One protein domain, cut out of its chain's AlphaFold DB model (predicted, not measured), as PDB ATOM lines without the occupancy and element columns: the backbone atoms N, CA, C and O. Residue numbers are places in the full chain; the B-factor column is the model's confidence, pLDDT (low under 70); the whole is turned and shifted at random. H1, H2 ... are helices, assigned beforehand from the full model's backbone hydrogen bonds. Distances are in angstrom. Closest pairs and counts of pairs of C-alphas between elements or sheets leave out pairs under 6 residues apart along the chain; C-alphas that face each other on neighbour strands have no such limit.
ATOM      1  N   ASN A   4     116.089 153.652 213.020       69.56
ATOM      2  CA  ASN A   4     114.749 153.068 212.960       69.56
ATOM      3  C   ASN A   4     113.985 153.417 211.665       69.56
ATOM      4  O   ASN A   4     113.200 152.604 211.172       69.56
ATOM      5  N   GLU A   5     114.239 154.586 211.070       59.19
ATOM      6  CA  GLU A   5     113.636 154.997 209.789       59.19
ATOM      7  C   GLU A   5     114.222 154.185 208.627       59.19
ATOM      8  O   GLU A   5     113.494 153.707 207.760       59.19
ATOM      9  N   LEU A   6     115.530 153.923 208.680       64.75
ATOM     10  CA  LEU A   6     116.261 153.096 207.714       64.75
ATOM     11  C   LEU A   6     115.759 151.642 207.690       64.75
ATOM     12  O   LEU A   6     115.623 151.036 206.625       64.75
ATOM     13  N   THR A   7     115.435 151.071 208.852       64.31
ATOM     14  CA  THR A   7     114.825 149.734 208.939       64.31
ATOM     15  C   THR A   7     113.397 149.706 208.403       64.31
ATOM     16  O   THR A   7     113.020 148.748 207.734       64.31
ATOM     17  N   LEU A   8     112.609 150.762 208.622       67.69
ATOM     18  CA  LEU A   8     111.242 150.854 208.099       67.69
ATOM     19  C   LEU A   8     111.216 151.015 206.575       67.69
ATOM     20  O   LEU A   8     110.419 150.360 205.900       67.69
ATOM     21  N   GLU A   9     112.105 151.833 206.014       61.47
ATOM     22  CA  GLU A   9     112.237 151.978 204.563       61.47
ATOM     23  C   GLU A   9     112.738 150.694 203.902       61.47
ATOM     24  O   GLU A   9     112.187 150.262 202.891       61.47
ATOM     25  N   THR A  10     113.728 150.017 204.488       62.84
ATOM     26  CA  THR A  10     114.225 148.740 203.948       62.84
ATOM     27  C   THR A  10     113.195 147.612 204.045       62.84
ATOM     28  O   THR A  10     113.131 146.781 203.131       62.84
ATOM     29  N   LEU A  11     112.335 147.608 205.070       60.25
ATOM     30  CA  LEU A  11     111.186 146.702 205.165       60.25
ATOM     31  C   LEU A  11     110.144 146.983 204.076       60.25
ATOM     32  O   LEU A  11     109.728 146.047 203.392       60.25
ATOM     33  N   LYS A  12     109.777 148.251 203.850       63.72
ATOM     34  CA  LYS A  12     108.852 148.639 202.767       63.72
ATOM     35  C   LYS A  12     109.400 148.253 201.391       63.72
ATOM     36  O   LYS A  12     108.723 147.580 200.620       63.72
ATOM     37  N   ILE A  13     110.671 148.565 201.134       64.88
ATOM     38  CA  ILE A  13     111.366 148.210 199.888       64.88
ATOM     39  C   ILE A  13     111.425 146.686 199.693       64.88
ATOM     40  O   ILE A  13     111.404 146.198 198.561       64.88
ATOM     41  N   SER A  14     111.528 145.914 200.776       60.44
ATOM     42  CA  SER A  14     111.513 144.452 200.703       60.44
ATOM     43  C   SER A  14     110.108 143.922 200.420       60.44
ATOM     44  O   SER A  14     109.956 143.089 199.527       60.44
ATOM     45  N   ALA A  15     109.078 144.452 201.082       60.12
ATOM     46  CA  ALA A  15     107.681 144.093 200.838       60.12
ATOM     47  C   ALA A  15     107.252 144.373 199.385       60.12
ATOM     48  O   ALA A  15     106.634 143.517 198.747       60.12
ATOM     49  N   ASP A  16     107.664 145.508 198.817       64.50
ATOM     50  CA  ASP A  16     107.361 145.851 197.423       64.50
ATOM     51  C   ASP A  16     108.014 144.881 196.430       64.50
ATOM     52  O   ASP A  16     107.390 144.460 195.452       64.50
ATOM     53  N   LYS A  17     109.246 144.430 196.704       63.06
ATOM     54  CA  LYS A  17     109.918 143.407 195.883       63.06
ATOM     55  C   LYS A  17     109.184 142.068 195.920       63.06
ATOM     56  O   LYS A  17     109.071 141.415 194.880       63.06
ATOM     57  N   TYR A  18     108.670 141.661 197.082       64.69
ATOM     58  CA  TYR A  18     107.858 140.446 197.202       64.69
ATOM     59  C   TYR A  18     106.543 140.566 196.432       64.69
ATOM     60  O   TYR A  18     106.192 139.652 195.689       64.69
ATOM     61  N   LYS A  19     105.862 141.713 196.525       69.50
ATOM     62  CA  LYS A  19     104.600 141.958 195.815       69.50
ATOM     63  C   LYS A  19     104.771 141.911 194.296       69.50
ATOM     64  O   LYS A  19     103.982 141.270 193.606       69.50
ATOM     65  N   VAL A  20     105.839 142.518 193.773       72.44
ATOM     66  CA  VAL A  20     106.164 142.472 192.336       72.44
ATOM     67  C   VAL A  20     106.494 141.047 191.882       72.44
ATOM     68  O   VAL A  20     106.031 140.616 190.829       72.44
ATOM     69  N   THR A  21     107.245 140.293 192.688       71.19
ATOM     70  CA  THR A  21     107.625 138.910 192.353       71.19
ATOM     71  C   THR A  21     106.413 137.978 192.360       71.19
ATOM     72  O   THR A  21     106.242 137.194 191.429       71.19
ATOM     73  N   LEU A  22     105.535 138.099 193.360       72.12
ATOM     74  CA  LEU A  22     104.295 137.324 193.441       72.12
ATOM     75  C   LEU A  22     103.351 137.647 192.283       72.12
ATOM     76  O   LEU A  22     102.863 136.721 191.642       72.12
ATOM     77  N   ASN A  23     103.166 138.929 191.946       72.88
ATOM     78  CA  ASN A  23     102.336 139.334 190.808       72.88
ATOM     79  C   ASN A  23     102.856 138.765 189.481       72.88
ATOM     80  O   ASN A  23     102.062 138.304 188.652       72.88
ATOM     81  N   PHE A  24     104.179 138.753 189.292       77.00
ATOM     82  CA  PHE A  24     104.807 138.146 188.122       77.00
ATOM     83  C   PHE A  24     104.567 136.633 188.086       77.00
ATOM     84  O   PHE A  24     104.163 136.103 187.053       77.00
ATOM     85  N   LEU A  25     104.718 135.951 189.226       75.75
ATOM     86  CA  LEU A  25     104.476 134.513 189.347       75.75
ATOM     87  C   LEU A  25     103.014 134.157 189.046       75.75
ATOM     88  O   LEU A  25     102.752 133.270 188.240       75.75
ATOM     89  N   THR A  26     102.048 134.881 189.623       76.62
ATOM     90  CA  THR A  26     100.621 134.668 189.332       76.62
ATOM     91  C   THR A  26     100.282 134.936 187.872       76.62
ATOM     92  O   THR A  26      99.462 134.227 187.295       76.62
ATOM     93  N   SER A  27     100.912 135.934 187.250       74.38
ATOM     94  CA  SER A  27     100.717 136.215 185.823       74.38
ATOM     95  C   SER A  27     101.291 135.096 184.953       74.38
ATOM     96  O   SER A  27     100.639 134.667 184.004       74.38
ATOM     97  N   ALA A  28     102.457 134.560 185.319       76.75
ATOM     98  CA  ALA A  28     103.055 133.411 184.649       76.75
ATOM     99  C   ALA A  28     102.189 132.147 184.792       76.75
ATOM    100  O   ALA A  28     101.929 131.476 183.797       76.75
ATOM    101  N   PHE A  29     101.662 131.861 185.989       78.44
ATOM    102  CA  PHE A  29     100.736 130.745 186.212       78.44
ATOM    103  C   PHE A  29      99.452 130.869 185.389       78.44
ATOM    104  O   PHE A  29      99.010 129.880 184.815       78.44
ATOM    105  N   LYS A  30      98.876 132.073 185.274       77.50
ATOM    106  CA  LYS A  30      97.713 132.314 184.400       77.50
ATOM    107  C   LYS A  30      98.032 132.017 182.935       77.50
ATOM    108  O   LYS A  30      97.201 131.444 182.240       77.50
ATOM    109  N   LEU A  31      99.231 132.376 182.478       77.12
ATOM    110  CA  LEU A  31      99.679 132.138 181.105       77.12
ATOM    111  C   LEU A  31      99.895 130.640 180.842       77.12
ATOM    112  O   LEU A  31      99.427 130.123 179.833       77.12
ATOM    113  N   ILE A  32     100.514 129.924 181.783       80.19
ATOM    114  CA  ILE A  32     100.663 128.460 181.726       80.19
ATOM    115  C   ILE A  32      99.293 127.772 181.737       80.19
ATOM    116  O   ILE A  32      99.050 126.894 180.914       80.19
ATOM    117  N   ALA A  33      98.386 128.187 182.624       78.44
ATOM    118  CA  ALA A  33      97.037 127.633 182.708       78.44
ATOM    119  C   ALA A  33      96.251 127.846 181.405       78.44
ATOM    120  O   ALA A  33      95.595 126.925 180.931       78.44
ATOM    121  N   LEU A  34      96.369 129.028 180.790       79.25
ATOM    122  CA  LEU A  34      95.779 129.308 179.482       79.25
ATOM    123  C   LEU A  34      96.309 128.332 178.422       79.25
ATOM    124  O   LEU A  34      95.520 127.692 177.734       79.25
ATOM    125  N   VAL A  35      97.632 128.171 178.323       79.94
ATOM    126  CA  VAL A  35      98.261 127.239 177.370       79.94
ATOM    127  C   VAL A  35      97.818 125.794 177.622       79.94
ATOM    128  O   VAL A  35      97.513 125.081 176.669       79.94
ATOM    129  N   ALA A  36      97.726 125.369 178.883       78.31
ATOM    130  CA  ALA A  36      97.283 124.026 179.248       78.31
ATOM    131  C   ALA A  36      95.824 123.762 178.841       78.31
ATOM    132  O   ALA A  36      95.525 122.713 178.280       78.31
ATOM    133  N   ILE A  37      94.924 124.728 179.058       79.00
ATOM    134  CA  ILE A  37      93.524 124.629 178.622       79.00
ATOM    135  C   ILE A  37      93.451 124.480 177.100       79.00
ATOM    136  O   ILE A  37      92.743 123.612 176.596       79.00
ATOM    137  N   ILE A  38      94.218 125.288 176.365       79.94
ATOM    138  CA  ILE A  38      94.270 125.227 174.900       79.94
ATOM    139  C   ILE A  38      94.763 123.855 174.431       79.94
ATOM    140  O   ILE A  38      94.205 123.289 173.494       79.94
ATOM    141  N   TYR A  39      95.786 123.311 175.089       79.81
ATOM    142  CA  TYR A  39      96.334 121.999 174.771       79.81
ATOM    143  C   TYR A  39      95.309 120.877 174.987       79.81
ATOM    144  O   TYR A  39      95.076 120.089 174.076       79.81
ATOM    145  N   ILE A  40      94.630 120.862 176.140       78.75
ATOM    146  CA  ILE A  40      93.578 119.879 176.451       78.75
ATOM    147  C   ILE A  40      92.445 119.948 175.422       78.75
ATOM    148  O   ILE A  40      91.971 118.916 174.947       78.75
ATOM    149  N   ILE A  41      92.032 121.160 175.042       79.88
ATOM    150  CA  ILE A  41      91.013 121.365 174.009       79.88
ATOM    151  C   ILE A  41      91.484 120.778 172.670       79.88
ATOM    152  O   ILE A  41      90.742 120.029 172.044       79.88
ATOM    153  N   MET A  42      92.717 121.066 172.245       76.81
ATOM    154  CA  MET A  42      93.284 120.551 170.989       76.81
ATOM    155  C   MET A  42      93.412 119.021 170.978       76.81
ATOM    156  O   MET A  42      93.179 118.401 169.942       76.81
ATOM    157  N   GLU A  43      93.749 118.407 172.111       78.44
ATOM    158  CA  GLU A  43      93.866 116.952 172.241       78.44
ATOM    159  C   GLU A  43      92.498 116.262 172.179       78.44
ATOM    160  O   GLU A  43      92.307 115.363 171.361       78.44
ATOM    161  N   GLY A  44      91.506 116.757 172.928       71.12
ATOM    162  CA  GLY A  44      90.131 116.246 172.838       71.12
ATOM    163  C   GLY A  44      89.522 116.447 171.445       71.12
ATOM    164  O   GLY A  44      88.793 115.600 170.931       71.12
ATOM    165  N   LEU A  45      89.878 117.541 170.771       69.19
ATOM    166  CA  LEU A  45      89.464 117.787 169.392       69.19
ATOM    167  C   LEU A  45      90.115 116.830 168.387       69.19
ATOM    168  O   LEU A  45      89.490 116.505 167.377       69.19
ATOM    169  N   ARG A  46      91.345 116.372 168.639       70.25
ATOM    170  CA  ARG A  46      92.036 115.401 167.781       70.25
ATOM    171  C   ARG A  46      91.313 114.055 167.771       70.25
ATOM    172  O   ARG A  46      91.175 113.462 166.702       70.25
ATOM    173  N   GLU A  47      90.810 113.611 168.921       71.69
ATOM    174  CA  GLU A  47      89.981 112.401 169.017       71.69
ATOM    175  C   GLU A  47      88.661 112.554 168.247       71.69
ATOM    176  O   GLU A  47      88.291 111.681 167.460       71.69
ATOM    177  N   ILE A  48      87.986 113.700 168.389       68.31
ATOM    178  CA  ILE A  48      86.710 113.976 167.706       68.31
ATOM    179  C   ILE A  48      86.895 114.074 166.182       68.31
ATOM    180  O   ILE A  48      86.080 113.549 165.422       68.31
ATOM    181  N   ALA A  49      87.971 114.715 165.720       65.94
ATOM    182  CA  ALA A  49      88.289 114.840 164.298       65.94
ATOM    183  C   ALA A  49      88.579 113.484 163.637       65.94
ATOM    184  O   ALA A  49      88.237 113.290 162.471       65.94
ATOM    185  N   GLY A  50      89.179 112.545 164.379       66.31
ATOM    186  CA  GLY A  50      89.388 111.170 163.924       66.31
ATOM    187  C   GLY A  50      88.090 110.363 163.821       66.31
ATOM    188  O   GLY A  50      87.989 109.480 162.973       66.31
ATOM    189  N   ALA A  51      87.088 110.691 164.640       68.81
ATOM    190  CA  ALA A  51      85.806 109.992 164.674       68.81
ATOM    191  C   ALA A  51      84.784 110.513 163.649       68.81
ATOM    192  O   ALA A  51      83.923 109.748 163.213       68.81
ATOM    193  N   ASN A  52      84.825 111.800 163.269       64.56
ATOM    194  CA  ASN A  52      83.815 112.365 162.370       64.56
ATOM    195  C   ASN A  52      84.353 113.516 161.486       64.56
ATOM    196  O   ASN A  52      84.537 114.637 161.970       64.56
ATOM    197  N   PRO A  53      84.551 113.309 160.168       64.94
ATOM    198  CA  PRO A  53      85.141 114.314 159.279       64.94
ATOM    199  C   PRO A  53      84.275 115.574 159.093       64.94
ATOM    200  O   PRO A  53      84.794 116.636 158.751       64.94
ATOM    201  N   ALA A  54      82.969 115.508 159.379       65.25
ATOM    202  CA  ALA A  54      82.089 116.680 159.377       65.25
ATOM    203  C   ALA A  54      82.387 117.660 160.533       65.25
ATOM    204  O   ALA A  54      82.191 118.870 160.386       65.25
ATOM    205  N   ALA A  55      82.920 117.169 161.659       63.12
ATOM    206  CA  ALA A  55      83.257 117.992 162.822       63.12
ATOM    207  C   ALA A  55      84.472 118.903 162.569       63.12
ATOM    208  O   ALA A  55      84.583 119.961 163.187       63.12
ATOM    209  N   ILE A  56      85.327 118.553 161.599       64.50
ATOM    210  CA  ILE A  56      86.544 119.293 161.219       64.50
ATOM    211  C   ILE A  56      86.230 120.752 160.842       64.50
ATOM    212  O   ILE A  56      87.025 121.654 161.108       64.50
ATOM    213  N   LYS A  57      85.050 121.019 160.266       65.56
ATOM    214  CA  LYS A  57      84.655 122.366 159.829       65.56
ATOM    215  C   LYS A  57      84.301 123.293 161.000       65.56
ATOM    216  O   LYS A  57      84.685 124.459 160.981       65.56
ATOM    217  N   ALA A  58      83.628 122.771 162.031       65.25
ATOM    218  CA  ALA A  58      83.383 123.495 163.284       65.25
ATOM    219  C   ALA A  58      84.695 123.717 164.059       65.25
ATOM    220  O   ALA A  58      84.943 124.786 164.615       65.25
ATOM    221  N   LEU A  59      85.584 122.727 163.986       60.81
ATOM    222  CA  LEU A  59      86.931 122.738 164.548       60.81
ATOM    223  C   LEU A  59      87.820 123.846 163.975       60.81
ATOM    224  O   LEU A  59      88.481 124.575 164.714       60.81
ATOM    225  N   ALA A  60      87.799 124.017 162.653       64.81
ATOM    226  CA  ALA A  60      88.540 125.073 161.976       64.81
ATOM    227  C   ALA A  60      88.084 126.480 162.405       64.81
ATOM    228  O   ALA A  60      88.906 127.394 162.438       64.81
ATOM    229  N   GLY A  61      86.801 126.654 162.755       68.25
ATOM    230  CA  GLY A  61      86.264 127.901 163.307       68.25
ATOM    231  C   GLY A  61      86.850 128.221 164.681       68.25
ATOM    232  O   GLY A  61      87.387 129.310 164.882       68.25
ATOM    233  N   LEU A  62      86.860 127.229 165.574       68.75
ATOM    234  CA  LEU A  62      87.402 127.364 166.926       68.75
ATOM    235  C   LEU A  62      88.906 127.682 166.913       68.75
ATOM    236  O   LEU A  62      89.358 128.593 167.599       68.75
ATOM    237  N   VAL A  63      89.683 126.992 166.071       68.25
ATOM    238  CA  VAL A  63      91.127 127.245 165.899       68.25
ATOM    239  C   VAL A  63      91.395 128.651 165.341       68.25
ATOM    240  O   VAL A  63      92.371 129.296 165.735       68.25
ATOM    241  N   LYS A  64      90.524 129.158 164.455       68.12
ATOM    242  CA  LYS A  64      90.605 130.533 163.933       68.12
ATOM    243  C   LYS A  64      90.335 131.574 165.015       68.12
ATOM    244  O   LYS A  64      91.057 132.569 165.090       68.12
ATOM    245  N   GLU A  65      89.325 131.352 165.851       71.69
ATOM    246  CA  GLU A  65      88.978 132.258 166.954       71.69
ATOM    247  C   GLU A  65      90.001 132.226 168.085       71.69
ATOM    248  O   GLU A  65      90.281 133.263 168.686       71.69
ATOM    249  N   LEU A  66      90.637 131.074 168.316       67.50
ATOM    250  CA  LEU A  66      91.668 130.917 169.335       67.50
ATOM    251  C   LEU A  66      92.912 131.779 169.090       67.50
ATOM    252  O   LEU A  66      93.718 131.909 170.005       67.50
ATOM    253  N   LYS A  67      93.085 132.376 167.899       69.62
ATOM    254  CA  LYS A  67      94.223 133.248 167.550       69.62
ATOM    255  C   LYS A  67      95.549 132.700 168.091       69.62
ATOM    256  O   LYS A  67      96.281 133.392 168.797       69.62
ATOM    257  N   ILE A  68      95.870 131.450 167.747       68.75
ATOM    258  CA  ILE A  68      97.057 130.732 168.249       68.75
ATOM    259  C   ILE A  68      98.333 131.572 168.102       68.75
ATOM    260  O   ILE A  68      99.128 131.636 169.032       68.75
ATOM    261  N   SER A  69      98.478 132.313 166.997       70.31
ATOM    262  CA  SER A  69      99.580 133.265 166.781       70.31
ATOM    263  C   SER A  69      99.764 134.267 167.933       70.31
ATOM    264  O   SER A  69     100.890 134.544 168.342       70.31
ATOM    265  N   THR A  70      98.670 134.776 168.502       71.25
ATOM    266  CA  THR A  70      98.696 135.708 169.632       71.25
ATOM    267  C   THR A  70      99.146 135.015 170.920       71.25
ATOM    268  O   THR A  70      99.956 135.573 171.659       71.25
ATOM    269  N   ILE A  71      98.697 133.780 171.171       72.00
ATOM    270  CA  ILE A  71      99.131 132.981 172.330       72.00
ATOM    271  C   ILE A  71     100.628 132.681 172.251       72.00
ATOM    272  O   ILE A  71     101.348 132.901 173.225       72.00
ATOM    273  N   THR A  72     101.122 132.247 171.089       72.44
ATOM    274  CA  THR A  72     102.555 132.005 170.885       72.44
ATOM    275  C   THR A  72     103.361 133.286 171.104       72.44
ATOM    276  O   THR A  72     104.422 133.244 171.723       72.44
ATOM    277  N   GLY A  73     102.825 134.437 170.681       76.62
ATOM    278  CA  GLY A  73     103.402 135.753 170.954       76.62
ATOM    279  C   GLY A  73     103.516 136.069 172.448       76.62
ATOM    280  O   GLY A  73     104.571 136.516 172.895       76.62
ATOM    281  N   TYR A  74     102.480 135.786 173.245       74.94
ATOM    282  CA  TYR A  74     102.523 135.978 174.700       74.94
ATOM    283  C   TYR A  74     103.531 135.060 175.393       74.94
ATOM    284  O   TYR A  74     104.249 135.509 176.288       74.94
ATOM    285  N   VAL A  75     103.618 133.796 174.970       75.62
ATOM    286  CA  VAL A  75     104.607 132.847 175.497       75.62
ATOM    287  C   VAL A  75     106.021 133.339 175.190       75.62
ATOM    288  O   VAL A  75     106.848 133.442 176.097       75.62
ATOM    289  N   LEU A  76     106.288 133.718 173.938       75.00
ATOM    290  CA  LEU A  76     107.596 134.223 173.526       75.00
ATOM    291  C   LEU A  76     107.963 135.512 174.279       75.00
ATOM    292  O   LEU A  76     109.076 135.639 174.784       75.00
ATOM    293  N   ALA A  77     107.014 136.440 174.425       77.75
ATOM    294  CA  ALA A  77     107.208 137.677 175.177       77.75
ATOM    295  C   ALA A  77     107.509 137.416 176.662       77.75
ATOM    296  O   ALA A  77     108.365 138.088 177.239       77.75
ATOM    297  N   ALA A  78     106.867 136.420 177.280       75.81
ATOM    298  CA  ALA A  78     107.151 136.024 178.658       75.81
ATOM    299  C   ALA A  78     108.570 135.443 178.811       75.81
ATOM    300  O   ALA A  78     109.290 135.803 179.750       75.81
ATOM    301  N   PHE A  79     109.013 134.601 177.872       76.00
ATOM    302  CA  PHE A  79     110.377 134.061 177.854       76.00
ATOM    303  C   PHE A  79     111.430 135.150 177.619       76.00
ATOM    304  O   PHE A  79     112.367 135.286 178.407       76.00
ATOM    305  N   CYS A  80     111.265 135.979 176.588       79.31
ATOM    306  CA  CYS A  80     112.196 137.071 176.301       79.31
ATOM    307  C   CYS A  80     112.226 138.107 177.434       79.31
ATOM    308  O   CYS A  80     113.299 138.562 177.828       79.31
ATOM    309  N   GLY A  81     111.067 138.449 178.005       79.94
ATOM    310  CA  GLY A  81     110.961 139.402 179.108       79.94
ATOM    311  C   GLY A  81     111.638 138.908 180.388       79.94
ATOM    312  O   GLY A  81     112.388 139.656 181.020       79.94
ATOM    313  N   SER A  82     111.429 137.640 180.754       75.06
ATOM    314  CA  SER A  82     112.097 137.033 181.915       75.06
ATOM    315  C   SER A  82     113.608 136.895 181.704       75.06
ATOM    316  O   SER A  82     114.377 137.266 182.597       75.06
ATOM    317  N   GLY A  83     114.045 136.475 180.512       75.19
ATOM    318  CA  GLY A  83     115.459 136.421 180.132       75.19
ATOM    319  C   GLY A  83     116.145 137.786 180.233       75.19
ATOM    320  O   GLY A  83     117.167 137.921 180.908       75.19
ATOM    321  N   TRP A  84     115.530 138.828 179.669       78.94
ATOM    322  CA  TRP A  84     116.041 140.198 179.744       78.94
ATOM    323  C   TRP A  84     116.116 140.724 181.183       78.94
ATOM    324  O   TRP A  84     117.096 141.366 181.574       78.94
ATOM    325  N   TYR A  85     115.110 140.428 182.010       76.06
ATOM    326  CA  TYR A  85     115.116 140.819 183.419       76.06
ATOM    327  C   TYR A  85     116.271 140.160 184.192       76.06
ATOM    328  O   TYR A  85     116.984 140.835 184.947       76.06
ATOM    329  N   MET A  86     116.496 138.858 183.980       73.62
ATOM    330  CA  MET A  86     117.614 138.128 184.584       73.62
ATOM    331  C   MET A  86     118.963 138.676 184.121       73.62
ATOM    332  O   MET A  86     119.836 138.942 184.954       73.62
ATOM    333  N   GLU A  87     119.118 138.924 182.821       77.94
ATOM    334  CA  GLU A  87     120.333 139.493 182.242       77.94
ATOM    335  C   GLU A  87     120.632 140.878 182.830       77.94
ATOM    336  O   GLU A  87     121.753 141.154 183.268       77.94
ATOM    337  N   ARG A  88     119.614 141.739 182.946       79.25
ATOM    338  CA  ARG A  88     119.760 143.083 183.520       79.25
ATOM    339  C   ARG A  88     120.163 143.034 184.993       79.25
ATOM    340  O   ARG A  88     120.993 143.834 185.433       79.25
ATOM    341  N   LYS A  89     119.623 142.086 185.767       72.50
ATOM    342  CA  LYS A  89     120.014 141.870 187.172       72.50
ATOM    343  C   LYS A  89     121.448 141.335 187.279       72.50
ATOM    344  O   LYS A  89     122.206 141.805 188.131       72.50
ATOM    345  N   GLY A  90     121.840 140.421 186.391       75.19
ATOM    346  CA  GLY A  90     123.205 139.902 186.278       75.19
ATOM    347  C   GLY A  90     124.220 141.001 185.963       75.19
ATOM    348  O   GLY A  90     125.186 141.173 186.708       75.19
ATOM    349  N   LYS A  91     123.946 141.821 184.943       77.75
ATOM    350  CA  LYS A  91     124.770 142.978 184.554       77.75
ATOM    351  C   LYS A  91     124.937 143.976 185.703       77.75
ATOM    352  O   LYS A  91     126.060 144.362 186.016       77.75
ATOM    353  N   LYS A  92     123.854 144.317 186.417       76.62
ATOM    354  CA  LYS A  92     123.929 145.176 187.617       76.62
ATOM    355  C   LYS A  92     124.796 144.570 188.727       76.62
ATOM    356  O   LYS A  92     125.521 145.302 189.397       76.62
ATOM    357  N   ARG A  93     124.749 143.249 188.934       74.00
ATOM    358  CA  ARG A  93     125.605 142.564 189.920       74.00
ATOM    359  C   ARG A  93     127.082 142.644 189.533       74.00
ATOM    360  O   ARG A  93     127.910 142.901 190.400       74.00
ATOM    361  N   LEU A  94     127.401 142.433 188.259       76.25
ATOM    362  CA  LEU A  94     128.774 142.503 187.751       76.25
ATOM    363  C   LEU A  94     129.342 143.922 187.849       76.25
ATOM    364  O   LEU A  94     130.452 144.088 188.340       76.25
ATOM    365  N   LEU A  95     128.552 144.940 187.491       75.00
ATOM    366  CA  LEU A  95     128.932 146.348 187.655       75.00
ATOM    367  C   LEU A  95     129.249 146.693 189.114       75.00
ATOM    368  O   LEU A  95     130.270 147.313 189.385       75.00
TER     369      LEU A  95
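This is residues 4 to 95 of the 129 residues of an uncharacterized protein of Duganella sp. FT80W (UniProt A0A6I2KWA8). One very long helix, H1, makes the length of this model, and the chain then folds back along it through the short H2 and the longer H3, with few contacts between them. H1 and H3 spread apart like a narrow V toward their free ends: residues 4 to 23 of H1 and 83 to 95 of H3 stick out. The printed part has 92 residues, with three named helices in the order H1, H2, H3 and no named strand; the class is all helix. It is extended, with a radius of gyration of the C-alphas of 21.2 A and spans of 72 by 27 by 18 A.

Find C-alpha 4 at (114.749, 153.068, 212.960); from there H1, residues 4 to 51, runs 70.9 A to C-alpha 51 at (85.806, 109.992, 164.674). H2 holds residues 55 to 65. H3, residues 68 to 95, runs 40.5 A to C-alpha 95 at (128.932, 146.348, 187.655).

Look first at residues 45 to 49 of H1, which alone touch H2; the closest C-alphas, of Ala 49 and Ile 56, are 5.7 A apart. H1 and H2 form a helical hairpin, running opposite ways at a shallow tilt of 24 degrees. Then go back to residues 28 to 35 of H1, which touch residues 71 to 78 of H3; the closest C-alphas, of Leu 31 and Val 75, are 7.5 A apart. These two helices run opposite ways at a shallow tilt of 30 degrees. H2 and H3 meet only through their link. In H1 and H3 every O i to N i+4 pair is within hydrogen-bond range; in H2, 6 of 7 are.

The C-alphas farthest apart, of Asn 4 and Ala 54, are 72.5 A apart. Without the stretches that stand free, the body spans 42 by 16 by 13 A. The printed part has no cut, and both links are tight. In the B-factor column you will find a mean pLDDT of 71.7 for the printed part, with residues 4 to 19, 45, 48 to 64 and 66 to 68 under 70.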